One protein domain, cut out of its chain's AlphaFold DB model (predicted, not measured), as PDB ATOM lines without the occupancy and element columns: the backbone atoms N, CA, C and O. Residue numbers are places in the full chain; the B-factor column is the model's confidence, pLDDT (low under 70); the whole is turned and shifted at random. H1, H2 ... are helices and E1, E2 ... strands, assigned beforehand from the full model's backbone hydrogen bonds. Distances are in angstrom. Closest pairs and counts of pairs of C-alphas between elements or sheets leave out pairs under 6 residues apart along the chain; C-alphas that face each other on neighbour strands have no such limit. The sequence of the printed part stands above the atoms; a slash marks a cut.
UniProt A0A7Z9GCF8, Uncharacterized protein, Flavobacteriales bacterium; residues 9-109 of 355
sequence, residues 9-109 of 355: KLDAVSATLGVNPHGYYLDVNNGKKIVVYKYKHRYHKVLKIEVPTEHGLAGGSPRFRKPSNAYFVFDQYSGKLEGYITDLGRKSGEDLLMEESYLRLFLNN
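AT A GLANCE: This is residues 9 to 109 of the 355 residues of an uncharacterized protein of Flavobacteriales bacterium (UniProt A0A7Z9GCF8). The model is a long, twisted ribbon of two antiparallel strands, E2 and E3, widened to four strands at one end by the short E1 and E4, with H1 at that end and the small H2 at the far end. From near the ribbon's middle, where E4 runs into H3, an arm sticks out: residues 91 to 109, of which 91 to 108 belong to H3. The printed part has 101 residues, with three named helices and four named strands in the order H1 E1 E2 H2 E3 E4 H3; the sheet's order is E1 - E2 - E3 - E4, all antiparallel, and the class is mixed, helices and strands. The whole is only just loose, close to extended, with a radius of gyration of the C-alphas of 18.8 A, and its flat outline spans 52 by 47 by 18 A.

HOW THE PARTS SIT: Start at H1, residues 10 to 17, which is on the sheet at a height of 8.4 A, but only just over none of its strands, with 2 of its C-alphas falling on E3, residues 61 to 75. Its C-alpha of Leu 10 is 7.3 A from that of Leu 81 in E4, residues 81 to 86, the closest C-alphas of the two. Next come E1, residues 23 to 27, and E2, residues 32 to 45, a hairpin; look for N 25 and O 34, 2.8 A apart. H2, residues 54 to 58, only grazes the sheet, with residues 56 to 58, and E2 and H2 are near each other. E3 is antiparallel to E2 at 165 degrees; N 35 and O 72 are 2.8 A apart, and N 43 and O 63 are 2.8 A apart. E3 bends by 70 degrees at residue 66. E3 and E4 form a second hairpin, with N 71 and O 85 at 2.8 A. H3, residues 87 to 108, only grazes the sheet with residues 87 to 92; its closest C-alpha to E3 is that of Asp 87, 5.7 A from that of Asn 69. The three helices are apart from one another, and in each of them every O i to N i+4 pair is within hydrogen-bond range.

IN THESE COORDINATES: Find C-alpha 10 at (115.277, 141.045, 145.125), where H1 begins; it is 10.6 A long. E1 measures 13.6 A. E2 begins at C-alpha 32, (104.537, 140.885, 152.251), and runs 39.4 A. After H2, 6.0 A long, E3 runs back over 39.2 A. E4 covers 14.5 A, and H3 runs 32.0 A to C-alpha 108 at (112.090, 126.967, 188.898).

THE WHOLE: The C-alphas farthest apart are those of Ile 49 and Tyr 77, 53.5 A. The printed part has no cut and no long link; the link from E2 to H2 is short, the others tight. The mean pLDDT of the printed part is 86.3, and residues 59 to 63 are under 70.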
ATOM      1  N   LYS A   9     117.318 144.697 147.717       98.38
ATOM      2  CA  LYS A   9     116.312 144.401 146.683       98.38
ATOM      3  C   LYS A   9     116.420 142.946 146.217       98.38
ATOM      4  O   LYS A   9     117.471 142.324 146.362       98.38
ATOM      5  N   LEU A  10     115.349 142.427 145.615       97.31
ATOM      6  CA  LEU A  10     115.277 141.045 145.125       97.31
ATOM      7  C   LEU A  10     116.444 140.661 144.197       97.31
ATOM      8  O   LEU A  10     117.038 139.598 144.378       97.31
ATOM      9  N   ASP A  11     116.802 141.535 143.257       97.50
ATOM     10  CA  ASP A  11     117.878 141.271 142.293       97.50
ATOM     11  C   ASP A  11     119.241 141.188 142.984       97.50
ATOM     12  O   ASP A  11     120.042 140.307 142.685       97.50
ATOM     13  N   ALA A  12     119.474 142.047 143.982       97.44
ATOM     14  CA  ALA A  12     120.692 142.014 144.786       97.44
ATOM     15  C   ALA A  12     120.784 140.719 145.607       97.44
ATOM     16  O   ALA A  12     121.847 140.112 145.667       97.44
ATOM     17  N   VAL A  13     119.670 140.257 146.191       96.88
ATOM     18  CA  VAL A  13     119.622 138.968 146.903       96.88
ATOM     19  C   VAL A  13     119.916 137.806 145.952       96.88
ATOM     20  O   VAL A  13     120.737 136.954 146.282       96.88
ATOM     21  N   SER A  14     119.304 137.786 144.765       95.38
ATOM     22  CA  SER A  14     119.532 136.733 143.763       95.38
ATOM     23  C   SER A  14     120.987 136.714 143.288       95.38
ATOM     24  O   SER A  14     121.600 135.649 143.224       95.38
ATOM     25  N   ALA A  15     121.571 137.892 143.043       95.88
ATOM     26  CA  ALA A  15     122.974 138.041 142.668       95.88
ATOM     27  C   ALA A  15     123.924 137.559 143.776       95.88
ATOM     28  O   ALA A  15     124.872 136.833 143.494       95.88
ATOM     29  N   THR A  16     123.656 137.899 145.044       95.38
ATOM     30  CA  THR A  16     124.473 137.437 146.179       95.38
ATOM     31  C   THR A  16     124.361 135.931 146.409       95.38
ATOM     32  O   THR A  16     125.341 135.299 146.795       95.38
ATOM     33  N   LEU A  17     123.187 135.335 146.184       91.62
ATOM     34  CA  LEU A  17     122.999 133.888 146.318       91.62
ATOM     35  C   LEU A  17     123.505 133.099 145.101       91.62
ATOM     36  O   LEU A  17     123.719 131.894 145.218       91.62
ATOM     37  N   GLY A  18     123.669 133.749 143.944       92.25
ATOM     38  CA  GLY A  18     124.042 133.098 142.686       92.25
ATOM     39  C   GLY A  18     122.985 132.121 142.160       92.25
ATOM     40  O   GLY A  18     123.306 131.230 141.380       92.25
ATOM     41  N   VAL A  19     121.733 132.239 142.615       90.94
ATOM     42  CA  VAL A  19     120.623 131.357 142.233       90.94
ATOM     43  C   VAL A  19     119.336 132.149 142.034       90.94
ATOM     44  O   VAL A  19     119.048 133.088 142.776       90.94
ATOM     45  N   ASN A  20     118.535 131.735 141.052       93.19
ATOM     46  CA  ASN A  20     117.225 132.329 140.800       93.19
ATOM     47  C   ASN A  20     116.184 131.869 141.839       93.19
ATOM     48  O   ASN A  20     116.269 130.742 142.346       93.19
ATOM     49  N   PRO A  21     115.166 132.699 142.130       96.38
ATOM     50  CA  PRO A  21     114.024 132.303 142.943       96.38
ATOM     51  C   PRO A  21     113.340 131.039 142.420       96.38
ATOM     52  O   PRO A  21     113.043 130.915 141.235       96.38
ATOM     53  N   HIS A  22     113.028 130.120 143.328       94.88
ATOM     54  CA  HIS A  22     112.259 128.915 143.032       94.88
ATOM     55  C   HIS A  22     110.748 129.183 143.002       94.88
ATOM     56  O   HIS A  22     110.011 128.523 142.276       94.88
ATOM     57  N   GLY A  23     110.264 130.116 143.824       94.62
ATOM     58  CA  GLY A  23     108.839 130.420 143.907       94.62
ATOM     59  C   GLY A  23     108.536 131.675 144.713       94.62
ATOM     60  O   GLY A  23     109.395 132.195 145.428       94.62
ATOM     61  N   TYR A  24     107.294 132.140 144.597       96.50
ATOM     62  CA  TYR A  24     106.800 133.359 145.229       96.50
ATOM     63  C   TYR A  24     105.479 133.090 145.947       96.50
ATOM     64  O   TYR A  24     104.615 132.396 145.418       96.50
ATOM     65  N   TYR A  25     105.305 133.702 147.112       95.50
ATOM     66  CA  TYR A  25     104.031 133.787 147.815       95.50
ATOM     67  C   TYR A  25     103.736 135.245 148.146       95.50
ATOM     68  O   TYR A  25     104.643 136.020 148.455       95.50
ATOM     69  N   LEU A  26     102.462 135.615 148.085       94.62
ATOM     70  CA  LEU A  26     101.988 136.952 148.413       94.62
ATOM     71  C   LEU A  26     101.073 136.856 149.627       94.62
ATOM     72  O   LEU A  26     100.060 136.162 149.595       94.62
ATOM     73  N   ASP A  27     101.440 137.562 150.689       92.00
ATOM     74  CA  ASP A  27     100.582 137.797 151.839       92.00
ATOM     75  C   ASP A  27      99.977 139.193 151.704       92.00
ATOM     76  O   ASP A  27     100.539 140.196 152.156       92.00
ATOM     77  N   VAL A  28      98.828 139.237 151.028       90.69
ATOM     78  CA  VAL A  28      98.098 140.471 150.705       90.69
ATOM     79  C   VAL A  28      97.702 141.230 151.971       90.69
ATOM     80  O   VAL A  28      97.711 142.457 151.980       90.69
ATOM     81  N   ASN A  29      97.409 140.516 153.059       90.69
ATOM     82  CA  ASN A  29      96.925 141.124 154.296       90.69
ATOM     83  C   ASN A  29      98.026 141.896 155.027       90.69
ATOM     84  O   ASN A  29      97.751 142.911 155.660       90.69
ATOM     85  N   ASN A  30      99.268 141.420 154.932       93.12
ATOM     86  CA  ASN A  30     100.410 142.014 155.623       93.12
ATOM     87  C   ASN A  30     101.317 142.834 154.693       93.12
ATOM     88  O   ASN A  30     102.342 143.349 155.141       93.12
ATOM     89  N   GLY A  31     100.971 142.934 153.403       94.81
ATOM     90  CA  GLY A  31     101.794 143.598 152.395       94.81
ATOM     91  C   GLY A  31     103.174 142.956 152.258       94.81
ATOM     92  O   GLY A  31     104.171 143.670 152.152       94.81
ATOM     93  N   LYS A  32     103.261 141.618 152.321       96.62
ATOM     94  CA  LYS A  32     104.537 140.885 152.251       96.62
ATOM     95  C   LYS A  32     104.615 139.998 151.020       96.62
ATOM     96  O   LYS A  32     103.671 139.301 150.659       96.62
ATOM     97  N   LYS A  33     105.797 139.970 150.412       97.38
ATOM     98  CA  LYS A  33     106.167 139.054 149.335       97.38
ATOM     99  C   LYS A  33     107.219 138.086 149.858       97.38
ATOM    100  O   LYS A  33     108.332 138.485 150.177       97.38
ATOM    101  N   ILE A  34     106.882 136.807 149.933       97.19
ATOM    102  CA  ILE A  34     107.807 135.757 150.360       97.19
ATOM    103  C   ILE A  34     108.410 135.115 149.116       97.19
ATOM    104  O   ILE A  34     107.689 134.666 148.229       97.19
ATOM    105  N   VAL A  35     109.733 135.054 149.053       97.19
ATOM    106  CA  VAL A  35     110.481 134.459 147.946       97.19
ATOM    107  C   VAL A  35     111.225 133.235 148.446       97.19
ATOM    108  O   VAL A  35     111.927 133.298 149.456       97.19
ATOM    109  N   VAL A  36     111.067 132.116 147.747       96.56
ATOM    110  CA  VAL A  36     111.715 130.852 148.098       96.56
ATOM    111  C   VAL A  36     112.945 130.645 147.242       96.56
ATOM    112  O   VAL A  36     112.858 130.692 146.019       96.56
ATOM    113  N   TYR A  37     114.060 130.316 147.880       95.62
ATOM    114  CA  TYR A  37     115.265 129.831 147.219       95.62
ATOM    115  C   TYR A  37     115.565 128.415 147.691       95.62
ATOM    116  O   TYR A  37     115.454 128.106 148.880       95.62
ATOM    117  N   LYS A  38     115.976 127.557 146.757       90.62
ATOM    118  CA  LYS A  38     116.533 126.244 147.083       90.62
ATOM    119  C   LYS A  38     118.032 126.391 147.291       90.62
ATOM    120  O   LYS A  38     118.718 126.960 146.451       90.62
ATOM    121  N   TYR A  39     118.542 125.846 148.385       86.31
ATOM    122  CA  TYR A  39     119.974 125.788 148.646       86.31
ATOM    123  C   TYR A  39     120.367 124.379 149.095       86.31
ATOM    124  O   TYR A  39     119.559 123.634 149.652       86.31
ATOM    125  N   LYS A  40     121.613 123.985 148.827       81.00
ATOM    126  CA  LYS A  40     122.169 122.721 149.316       81.00
ATOM    127  C   LYS A  40     123.153 123.015 150.439       81.00
ATOM    128  O   LYS A  40     123.968 123.929 150.339       81.00
ATOM    129  N   HIS A  41     123.088 122.233 151.508       77.25
ATOM    130  CA  HIS A  41     124.085 122.309 152.566       77.25
ATOM    131  C   HIS A  41     125.386 121.668 152.081       77.25
ATOM    132  O   HIS A  41     125.375 120.541 151.581       77.25
ATOM    133  N   ARG A  42     126.496 122.394 152.234       74.62
ATOM    134  CA  ARG A  42     127.841 121.845 152.062       74.62
ATOM    135  C   ARG A  42     128.179 121.034 153.310       74.62
ATOM    136  O   ARG A  42     128.178 121.567 154.415       74.62
ATOM    137  N   TYR A  43     128.439 119.753 153.119       76.12
ATOM    138  CA  TYR A  43     128.941 118.828 154.128       76.12
ATOM    139  C   TYR A  43     130.351 118.405 153.747       76.12
ATOM    140  O   TYR A  43     130.689 118.408 152.568       76.12
ATOM    141  N   HIS A  44     131.159 118.008 154.721       76.62
ATOM    142  CA  HIS A  44     132.437 117.356 154.461       76.62
ATOM    143  C   HIS A  44     132.281 115.858 154.723       76.62
ATOM    144  O   HIS A  44     131.696 115.458 155.734       76.62
ATOM    145  N   LYS A  45     132.743 115.023 153.787       76.25
ATOM    146  CA  LYS A  45     132.875 113.582 154.025       76.25
ATOM    147  C   LYS A  45     134.236 113.350 154.674       76.25
ATOM    148  O   LYS A  45     135.250 113.677 154.068       76.25
ATOM    149  N   VAL A  46     134.227 112.797 155.880       80.88
ATOM    150  CA  VAL A  46     135.428 112.458 156.653       80.88
ATOM    151  C   VAL A  46     135.289 111.051 157.216       80.88
ATOM    152  O   VAL A  46     134.169 110.567 157.417       80.88
ATOM    153  N   LEU A  47     136.414 110.369 157.431       77.25
ATOM    154  CA  LEU A  47     136.412 109.049 158.054       77.25
ATOM    155  C   LEU A  47     135.870 109.158 159.484       77.25
ATOM    156  O   LEU A  47     136.124 110.136 160.184       77.25
ATOM    157  N   LYS A  48     135.127 108.146 159.951       80.00
ATOM    158  CA  LYS A  48     134.484 108.173 161.280       80.00
ATOM    159  C   LYS A  48     135.488 108.401 162.417       80.00
ATOM    160  O   LYS A  48     135.156 109.079 163.385       80.00
ATOM    161  N   ILE A  49     136.701 107.861 162.281       82.00
ATOM    162  CA  ILE A  49     137.789 108.030 163.256       82.00
ATOM    163  C   ILE A  49     138.318 109.472 163.295       82.00
ATOM    164  O   ILE A  49     138.850 109.900 164.311       82.00
ATOM    165  N   GLU A  50     138.138 110.221 162.206       79.06
ATOM    166  CA  GLU A  50     138.658 111.576 162.035       79.06
ATOM    167  C   GLU A  50     137.638 112.651 162.414       79.06
ATOM    168  O   GLU A  50     138.026 113.798 162.601       79.06
ATOM    169  N   VAL A  51     136.357 112.308 162.596       81.75
ATOM    170  CA  VAL A  51     135.295 113.256 162.991       81.75
ATOM    171  C   VAL A  51     135.671 114.145 164.193       81.75
ATOM    172  O   VAL A  51     135.364 115.334 164.134       81.75
ATOM    173  N   PRO A  52     136.313 113.643 165.274       81.69
ATOM    174  CA  PRO A  52     136.714 114.494 166.396       81.69
ATOM    175  C   PRO A  52     138.087 115.162 166.212       81.69
ATOM    176  O   PRO A  52     138.531 115.871 167.111       81.69
ATOM    177  N   THR A  53     138.787 114.914 165.106       83.94
ATOM    178  CA  THR A  53     140.123 115.470 164.854       83.94
ATOM    179  C   THR A  53     140.029 116.812 164.136       83.94
ATOM    180  O   THR A  53     139.092 117.058 163.377       83.94
ATOM    181  N   GLU A  54     141.027 117.675 164.330       80.62
ATOM    182  CA  GLU A  54     141.144 118.940 163.593       80.62
ATOM    183  C   GLU A  54     141.127 118.706 162.073       80.62
ATOM    184  O   GLU A  54     140.435 119.416 161.343       80.62
ATOM    185  N   HIS A  55     141.779 117.629 161.621       77.69
ATOM    186  CA  HIS A  55     141.748 117.180 160.232       77.69
ATOM    187  C   HIS A  55     140.319 116.911 159.743       77.69
ATOM    188  O   HIS A  55     139.930 117.435 158.709       77.69
ATOM    189  N   GLY A  56     139.485 116.192 160.500       78.56
ATOM    190  CA  GLY A  56     138.096 115.934 160.099       78.56
ATOM    191  C   GLY A  56     137.165 117.154 160.179       78.56
ATOM    192  O   GLY A  56     136.119 117.183 159.529       78.56
ATOM    193  N   LEU A  57     137.529 118.185 160.943       76.12
ATOM    194  CA  LEU A  57     136.779 119.444 161.003       76.12
ATOM    195  C   LEU A  57     137.172 120.406 159.868       76.12
ATOM    196  O   LEU A  57     136.309 121.116 159.347       76.12
ATOM    197  N   ALA A  58     138.445 120.408 159.463       76.62
ATOM    198  CA  ALA A  58     138.998 121.329 158.469       76.62
ATOM    199  C   ALA A  58     139.154 120.727 157.058       76.62
ATOM    200  O   ALA A  58     139.122 121.458 156.068       76.62
ATOM    201  N   GLY A  59     139.288 119.405 156.946       66.25
ATOM    202  CA  GLY A  59     139.718 118.690 155.747       66.25
ATOM    203  C   GLY A  59     138.798 117.522 155.412       66.25
ATOM    204  O   GLY A  59     138.951 116.408 155.896       66.25
ATOM    205  N   GLY A  60     137.833 117.768 154.533       69.38
ATOM    206  CA  GLY A  60     137.045 116.711 153.913       69.38
ATOM    207  C   GLY A  60     136.494 117.166 152.573       69.38
ATOM    208  O   GLY A  60     136.354 118.365 152.314       69.38
ATOM    209  N   SER A  61     136.181 116.211 151.701       65.31
ATOM    210  CA  SER A  61     135.676 116.538 150.370       65.31
ATOM    211  C   SER A  61     134.269 117.139 150.487       65.31
ATOM    212  O   SER A  61     133.413 116.550 151.167       65.31
ATOM    213  N   PRO A  62     134.002 118.296 149.855       64.12
ATOM    214  CA  PRO A  62     132.688 118.913 149.894       64.12
ATOM    215  C   PRO A  62     131.663 118.000 149.217       64.12
ATOM    216  O   PRO A  62     131.861 117.519 148.109       64.12
ATOM    217  N   ARG A  63     130.545 117.757 149.892       67.62
ATOM    218  CA  ARG A  63     129.393 117.015 149.381       67.62
ATOM    219  C   ARG A  63     128.133 117.815 149.658       67.62
ATOM    220  O   ARG A  63     127.968 118.388 150.733       67.62
ATOM    221  N   PHE A  64     127.212 117.814 148.707       74.81
ATOM    222  CA  PHE A  64     125.922 118.470 148.857       74.81
ATOM    223  C   PHE A  64     124.841 117.417 149.080       74.81
ATOM    224  O   PHE A  64     124.633 116.555 148.232       74.81
ATOM    225  N   ARG A  65     124.138 117.471 150.214       75.25
ATOM    226  CA  ARG A  65     122.992 116.581 150.487       75.25
ATOM    227  C   ARG A  65     121.695 117.378 150.466       75.25
ATOM    228  O   ARG A  65     121.711 118.523 150.897       75.25
ATOM    229  N   LYS A  66     120.629 116.728 149.968       77.56
ATOM    230  CA  LYS A  66     119.197 117.107 149.933       77.56
ATOM    231  C   LYS A  66     118.902 118.625 149.889       77.56
ATOM    232  O   LYS A  66     119.173 119.323 150.865       77.56
ATOM    233  N   PRO A  67     118.282 119.150 148.816       83.06
ATOM    234  CA  PRO A  67     117.938 120.570 148.755       83.06
ATOM    235  C   PRO A  67     117.032 120.967 149.931       83.06
ATOM    236  O   PRO A  67     116.117 120.232 150.296       83.06
ATOM    237  N   SER A  68     117.312 122.122 150.527       88.75
ATOM    238  CA  SER A  68     116.528 122.757 151.593       88.75
ATOM    239  C   SER A  68     116.027 124.120 151.123       88.75
ATOM    240  O   SER A  68     116.592 124.704 150.192       88.75
ATOM    241  N   ASN A  69     114.973 124.639 151.752       93.81
ATOM    242  CA  ASN A  69     114.376 125.913 151.375       93.81
ATOM    243  C   ASN A  69     114.824 127.042 152.305       93.81
ATOM    244  O   ASN A  69     114.943 126.889 153.526       93.81
ATOM    245  N   ALA A  70     115.041 128.205 151.704       95.12
ATOM    246  CA  ALA A  70     115.189 129.477 152.387       95.12
ATOM    247  C   ALA A  70     114.069 130.417 151.934       95.12
ATOM    248  O   ALA A  70     113.851 130.603 150.737       95.12
ATOM    249  N   TYR A  71     113.363 130.992 152.900       96.44
ATOM    250  CA  TYR A  71     112.232 131.889 152.700       96.44
ATOM    251  C   TYR A  71     112.683 133.303 153.038       96.44
ATOM    252  O   TYR A  71     113.046 133.582 154.179       96.44
ATOM    253  N   PHE A  72     112.661 134.185 152.051       97.38
ATOM    254  CA  PHE A  72     113.037 135.585 152.181       97.38
ATOM    255  C   PHE A  72     111.769 136.423 152.153       97.38
ATOM    256  O   PHE A  72     110.975 136.310 151.223       97.38
ATOM    257  N   VAL A  73     111.562 137.237 153.179       97.44
ATOM    258  CA  VAL A  73     110.376 138.079 153.318       97.44
ATOM    259  C   VAL A  73     110.737 139.477 152.854       97.44
ATOM    260  O   VAL A  73     111.588 140.132 153.450       97.44
ATOM    261  N   PHE A  74     110.099 139.919 151.781       98.12
ATOM    262  CA  PHE A  74     110.220 141.263 151.245       98.12
ATOM    263  C   PHE A  74     108.967 142.059 151.579       98.12
ATOM    264  O   PHE A  74     107.849 141.538 151.535       98.12
ATOM    265  N   ASP A  75     109.151 143.340 151.851       97.38
ATOM    266  CA  ASP A  75     108.053 144.288 151.881       97.38
ATOM    267  C   ASP A  75     107.525 144.504 150.453       97.38
ATOM    268  O   ASP A  75     108.292 144.780 149.527       97.38
ATOM    269  N   GLN A  76     106.219 144.325 150.252       95.94
ATOM    270  CA  GLN A  76     105.612 144.322 148.919       95.94
ATOM    271  C   GLN A  76     105.671 145.698 148.247       95.94
ATOM    272  O   GLN A  76     105.756 145.767 147.022       95.94
ATOM    273  N   TYR A  77     105.644 146.776 149.032       95.62
ATOM    274  CA  TYR A  77     105.604 148.143 148.518       95.62
ATOM    275  C   TYR A  77     107.001 148.666 148.190       95.62
ATOM    276  O   TYR A  77     107.236 149.203 147.111       95.62
ATOM    277  N   SER A  78     107.952 148.488 149.105       97.19
ATOM    278  CA  SER A  78     109.327 148.962 148.929       97.19
ATOM    279  C   SER A  78     110.218 147.987 148.155       97.19
ATOM    280  O   SER A  78     111.284 148.382 147.675       97.19
ATOM    281  N   GLY A  79     109.819 146.714 148.044       97.19
ATOM    282  CA  GLY A  79     110.602 145.657 147.402       97.19
ATOM    283  C   GLY A  79     111.900 145.313 148.143       97.19
ATOM    284  O   GLY A  79     112.799 144.706 147.554       97.19
ATOM    285  N   LYS A  80     112.026 145.730 149.408       98.06
ATOM    286  CA  LYS A  80     113.218 145.537 150.241       98.06
ATOM    287  C   LYS A  80     113.067 144.314 151.140       98.06
ATOM    288  O   LYS A  80     111.987 144.041 151.656       98.06
ATOM    289  N   LEU A  81     114.166 143.589 151.333       97.69
ATOM    290  CA  LEU A  81     114.243 142.433 152.218       97.69
ATOM    291  C   LEU A  81     114.070 142.866 153.678       97.69
ATOM    292  O   LEU A  81     114.825 143.700 154.163       97.69
ATOM    293  N   GLU A  82     113.138 142.264 154.400       96.94
ATOM    294  CA  GLU A  82     112.970 142.489 155.840       96.94
ATOM    295  C   GLU A  82     113.717 141.446 156.666       96.94
ATOM    296  O   GLU A  82     114.297 141.754 157.705       96.94
ATOM    297  N   GLY A  83     113.742 140.206 156.185       95.62
ATOM    298  CA  GLY A  83     114.418 139.107 156.858       95.62
ATOM    299  C   GLY A  83     114.292 137.802 156.091       95.62
ATOM    300  O   GLY A  83     113.628 137.722 155.057       95.62
ATOM    301  N   TYR A  84     114.941 136.761 156.599       95.88
ATOM    302  CA  TYR A  84     114.889 135.437 155.995       95.88
ATOM    303  C   TYR A  84     114.930 134.332 157.047       95.88
ATOM    304  O   TYR A  84     115.465 134.504 158.141       95.88
ATOM    305  N   ILE A  85     114.360 133.182 156.701       93.88
ATOM    306  CA  ILE A  85     114.345 131.974 157.524       93.88
ATOM    307  C   ILE A  85     114.745 130.799 156.640       93.88
ATOM    308  O   ILE A  85     114.235 130.642 155.534       93.88
ATOM    309  N   THR A  86     115.638 129.948 157.129       93.94
ATOM    310  CA  THR A  86     115.971 128.678 156.476       93.94
ATOM    311  C   THR A  86     115.265 127.525 157.180       93.94
ATOM    312  O   THR A  86     114.996 127.606 158.380       93.94
ATOM    313  N   ASP A  87     114.990 126.430 156.468       87.69
ATOM    314  CA  ASP A  87     114.430 125.216 157.081       87.69
ATOM    315  C   ASP A  87     115.292 124.724 158.258       87.69
ATOM    316  O   ASP A  87     114.768 124.339 159.308       87.69
ATOM    317  N   LEU A  88     116.623 124.804 158.122       82.62
ATOM    318  CA  LEU A  88     117.546 124.469 159.207       82.62
ATOM    319  C   LEU A  88     117.407 125.440 160.384       82.62
ATOM    320  O   LEU A  88     117.279 124.996 161.522       82.62
ATOM    321  N   GLY A  89     117.390 126.749 160.119       84.75
ATOM    322  CA  GLY A  89     117.244 127.774 161.152       84.75
ATOM    323  C   GLY A  89     115.932 127.636 161.921       84.75
ATOM    324  O   GLY A  89     115.918 127.761 163.143       84.75
ATOM    325  N   ARG A  90     114.841 127.278 161.233       84.38
ATOM    326  CA  ARG A  90     113.551 126.981 161.864       84.38
ATOM    327  C   ARG A  90     113.647 125.784 162.810       84.38
ATOM    328  O   ARG A  90     113.176 125.867 163.940       84.38
ATOM    329  N   LYS A  91     114.279 124.692 162.370       79.44
ATOM    330  CA  LYS A  91     114.470 123.489 163.193       79.44
ATOM    331  C   LYS A  91     115.353 123.770 164.414       79.44
ATOM    332  O   LYS A  91     114.973 123.425 165.527       79.44
ATOM    333  N   SER A  92     116.486 124.444 164.220       77.69
ATOM    334  CA  SER A  92     117.388 124.831 165.311       77.69
ATOM    335  C   SER A  92     116.728 125.804 166.291       77.69
ATOM    336  O   SER A  92     116.922 125.677 167.493       77.69
ATOM    337  N   GLY A  93     115.906 126.738 165.806       78.75
ATOM    338  CA  GLY A  93     115.135 127.642 166.659       78.75
ATOM    339  C   GLY A  93     114.124 126.906 167.542       78.75
ATOM    340  O   GLY A  93     114.005 127.218 168.723       78.75
ATOM    341  N   GLU A  94     113.432 125.890 167.009       77.12
ATOM    342  CA  GLU A  94     112.562 125.030 167.821       77.12
ATOM    343  C   GLU A  94     113.342 124.302 168.922       77.12
ATOM    344  O   GLU A  94     112.869 124.237 170.059       77.12
ATOM    345  N   ASP A  95     114.526 123.775 168.604       72.94
ATOM    346  CA  ASP A  95     115.374 123.081 169.575       72.94
ATOM    347  C   ASP A  95     115.889 124.040 170.667       72.94
ATOM    348  O   ASP A  95     115.775 123.722 171.851       72.94
ATOM    349  N   LEU A  96     116.325 125.253 170.306       74.00
ATOM    350  CA  LEU A  96     116.763 126.281 171.261       74.00
ATOM    351  C   LEU A  96     115.630 126.761 172.176       74.00
ATOM    352  O   LEU A  96     115.816 126.863 173.386       74.00
ATOM    353  N   LEU A  97     114.431 127.006 171.638       76.81
ATOM    354  CA  LEU A  97     113.264 127.385 172.448       76.81
ATOM    355  C   LEU A  97     112.857 126.266 173.418       76.81
ATOM    356  O   LEU A  97     112.385 126.525 174.531       76.81
ATOM    357  N   MET A  98     113.030 125.009 173.003       73.50
ATOM    358  CA  MET A  98     112.806 123.847 173.857       73.50
ATOM    359  C   MET A  98     113.856 123.754 174.970       73.50
ATOM    360  O   MET A  98     113.486 123.492 176.116       73.50
ATOM    361  N   GLU A  99     115.130 123.996 174.664       75.19
ATOM    362  CA  GLU A  99     116.212 124.052 175.654       75.19
ATOM    363  C   GLU A  99     116.034 125.210 176.638       75.19
ATOM    364  O   GLU A  99     116.128 125.007 177.847       75.19
ATOM    365  N   GLU A 100     115.672 126.401 176.165       79.75
ATOM    366  CA  GLU A 100     115.367 127.546 177.023       79.75
ATOM    367  C   GLU A 100     114.189 127.232 177.958       79.75
ATOM    368  O   GLU A 100     114.251 127.452 179.172       79.75
ATOM    369  N   SER A 101     113.116 126.652 177.415       75.94
ATOM    370  CA  SER A 101     111.963 126.212 178.207       75.94
ATOM    371  C   SER A 101     112.369 125.187 179.270       75.94
ATOM    372  O   SER A 101     111.858 125.216 180.392       75.94
ATOM    373  N   TYR A 102     113.300 124.294 178.933       77.12
ATOM    374  CA  TYR A 102     113.855 123.308 179.851       77.12
ATOM    375  C   TYR A 102     114.692 123.960 180.959       77.12
ATOM    376  O   TYR A 102     114.484 123.651 182.133       77.12
ATOM    377  N   LEU A 103     115.564 124.912 180.622       76.12
ATOM    378  CA  LEU A 103     116.359 125.676 181.587       76.12
ATOM    379  C   LEU A 103     115.470 126.480 182.542       76.12
ATOM    380  O   LEU A 103     115.675 126.449 183.752       76.12
ATOM    381  N   ARG A 104     114.412 127.124 182.040       78.81
ATOM    382  CA  ARG A 104     113.431 127.824 182.886       78.81
ATOM    383  C   ARG A 104     112.699 126.868 183.829       78.81
ATOM    384  O   ARG A 104     112.437 127.214 184.979       78.81
ATOM    385  N   LEU A 105     112.350 125.663 183.376       78.25
ATOM    386  CA  LEU A 105     111.752 124.641 184.245       78.25
ATOM    387  C   LEU A 105     112.742 124.139 185.303       78.25
ATOM    388  O   LEU A 105     112.333 123.932 186.445       78.25
ATOM    389  N   PHE A 106     114.016 123.984 184.934       78.75
ATOM    390  CA  PHE A 106     115.098 123.613 185.843       78.75
ATOM    391  C   PHE A 106     115.291 124.654 186.945       78.75
ATOM    392  O   PHE A 106     115.202 124.303 188.119       78.75
ATOM    393  N   LEU A 107     115.471 125.925 186.572       79.44
ATOM    394  CA  LEU A 107     115.671 127.027 187.516       79.44
ATOM    395  C   LEU A 107     114.506 127.144 188.508       79.44
ATOM    396  O   LEU A 107     114.719 127.381 189.691       79.44
ATOM    397  N   ASN A 108     113.277 126.894 188.049       86.94
ATOM    398  CA  ASN A 108     112.090 126.967 188.898       86.94
ATOM    399  C   ASN A 108     111.864 125.721 189.780       86.94
ATOM    400  O   ASN A 108     111.080 125.794 190.722       86.94
ATOM    401  N   ASN A 109     112.456 124.558 189.469       86.62
ATOM    402  CA  ASN A 109     112.234 123.300 190.203       86.62
ATOM    403  C   ASN A 109     113.461 122.355 190.163       86.62
ATOM    404  O   ASN A 109     113.353 121.229 189.656       86.62
TER     405      ASN A 109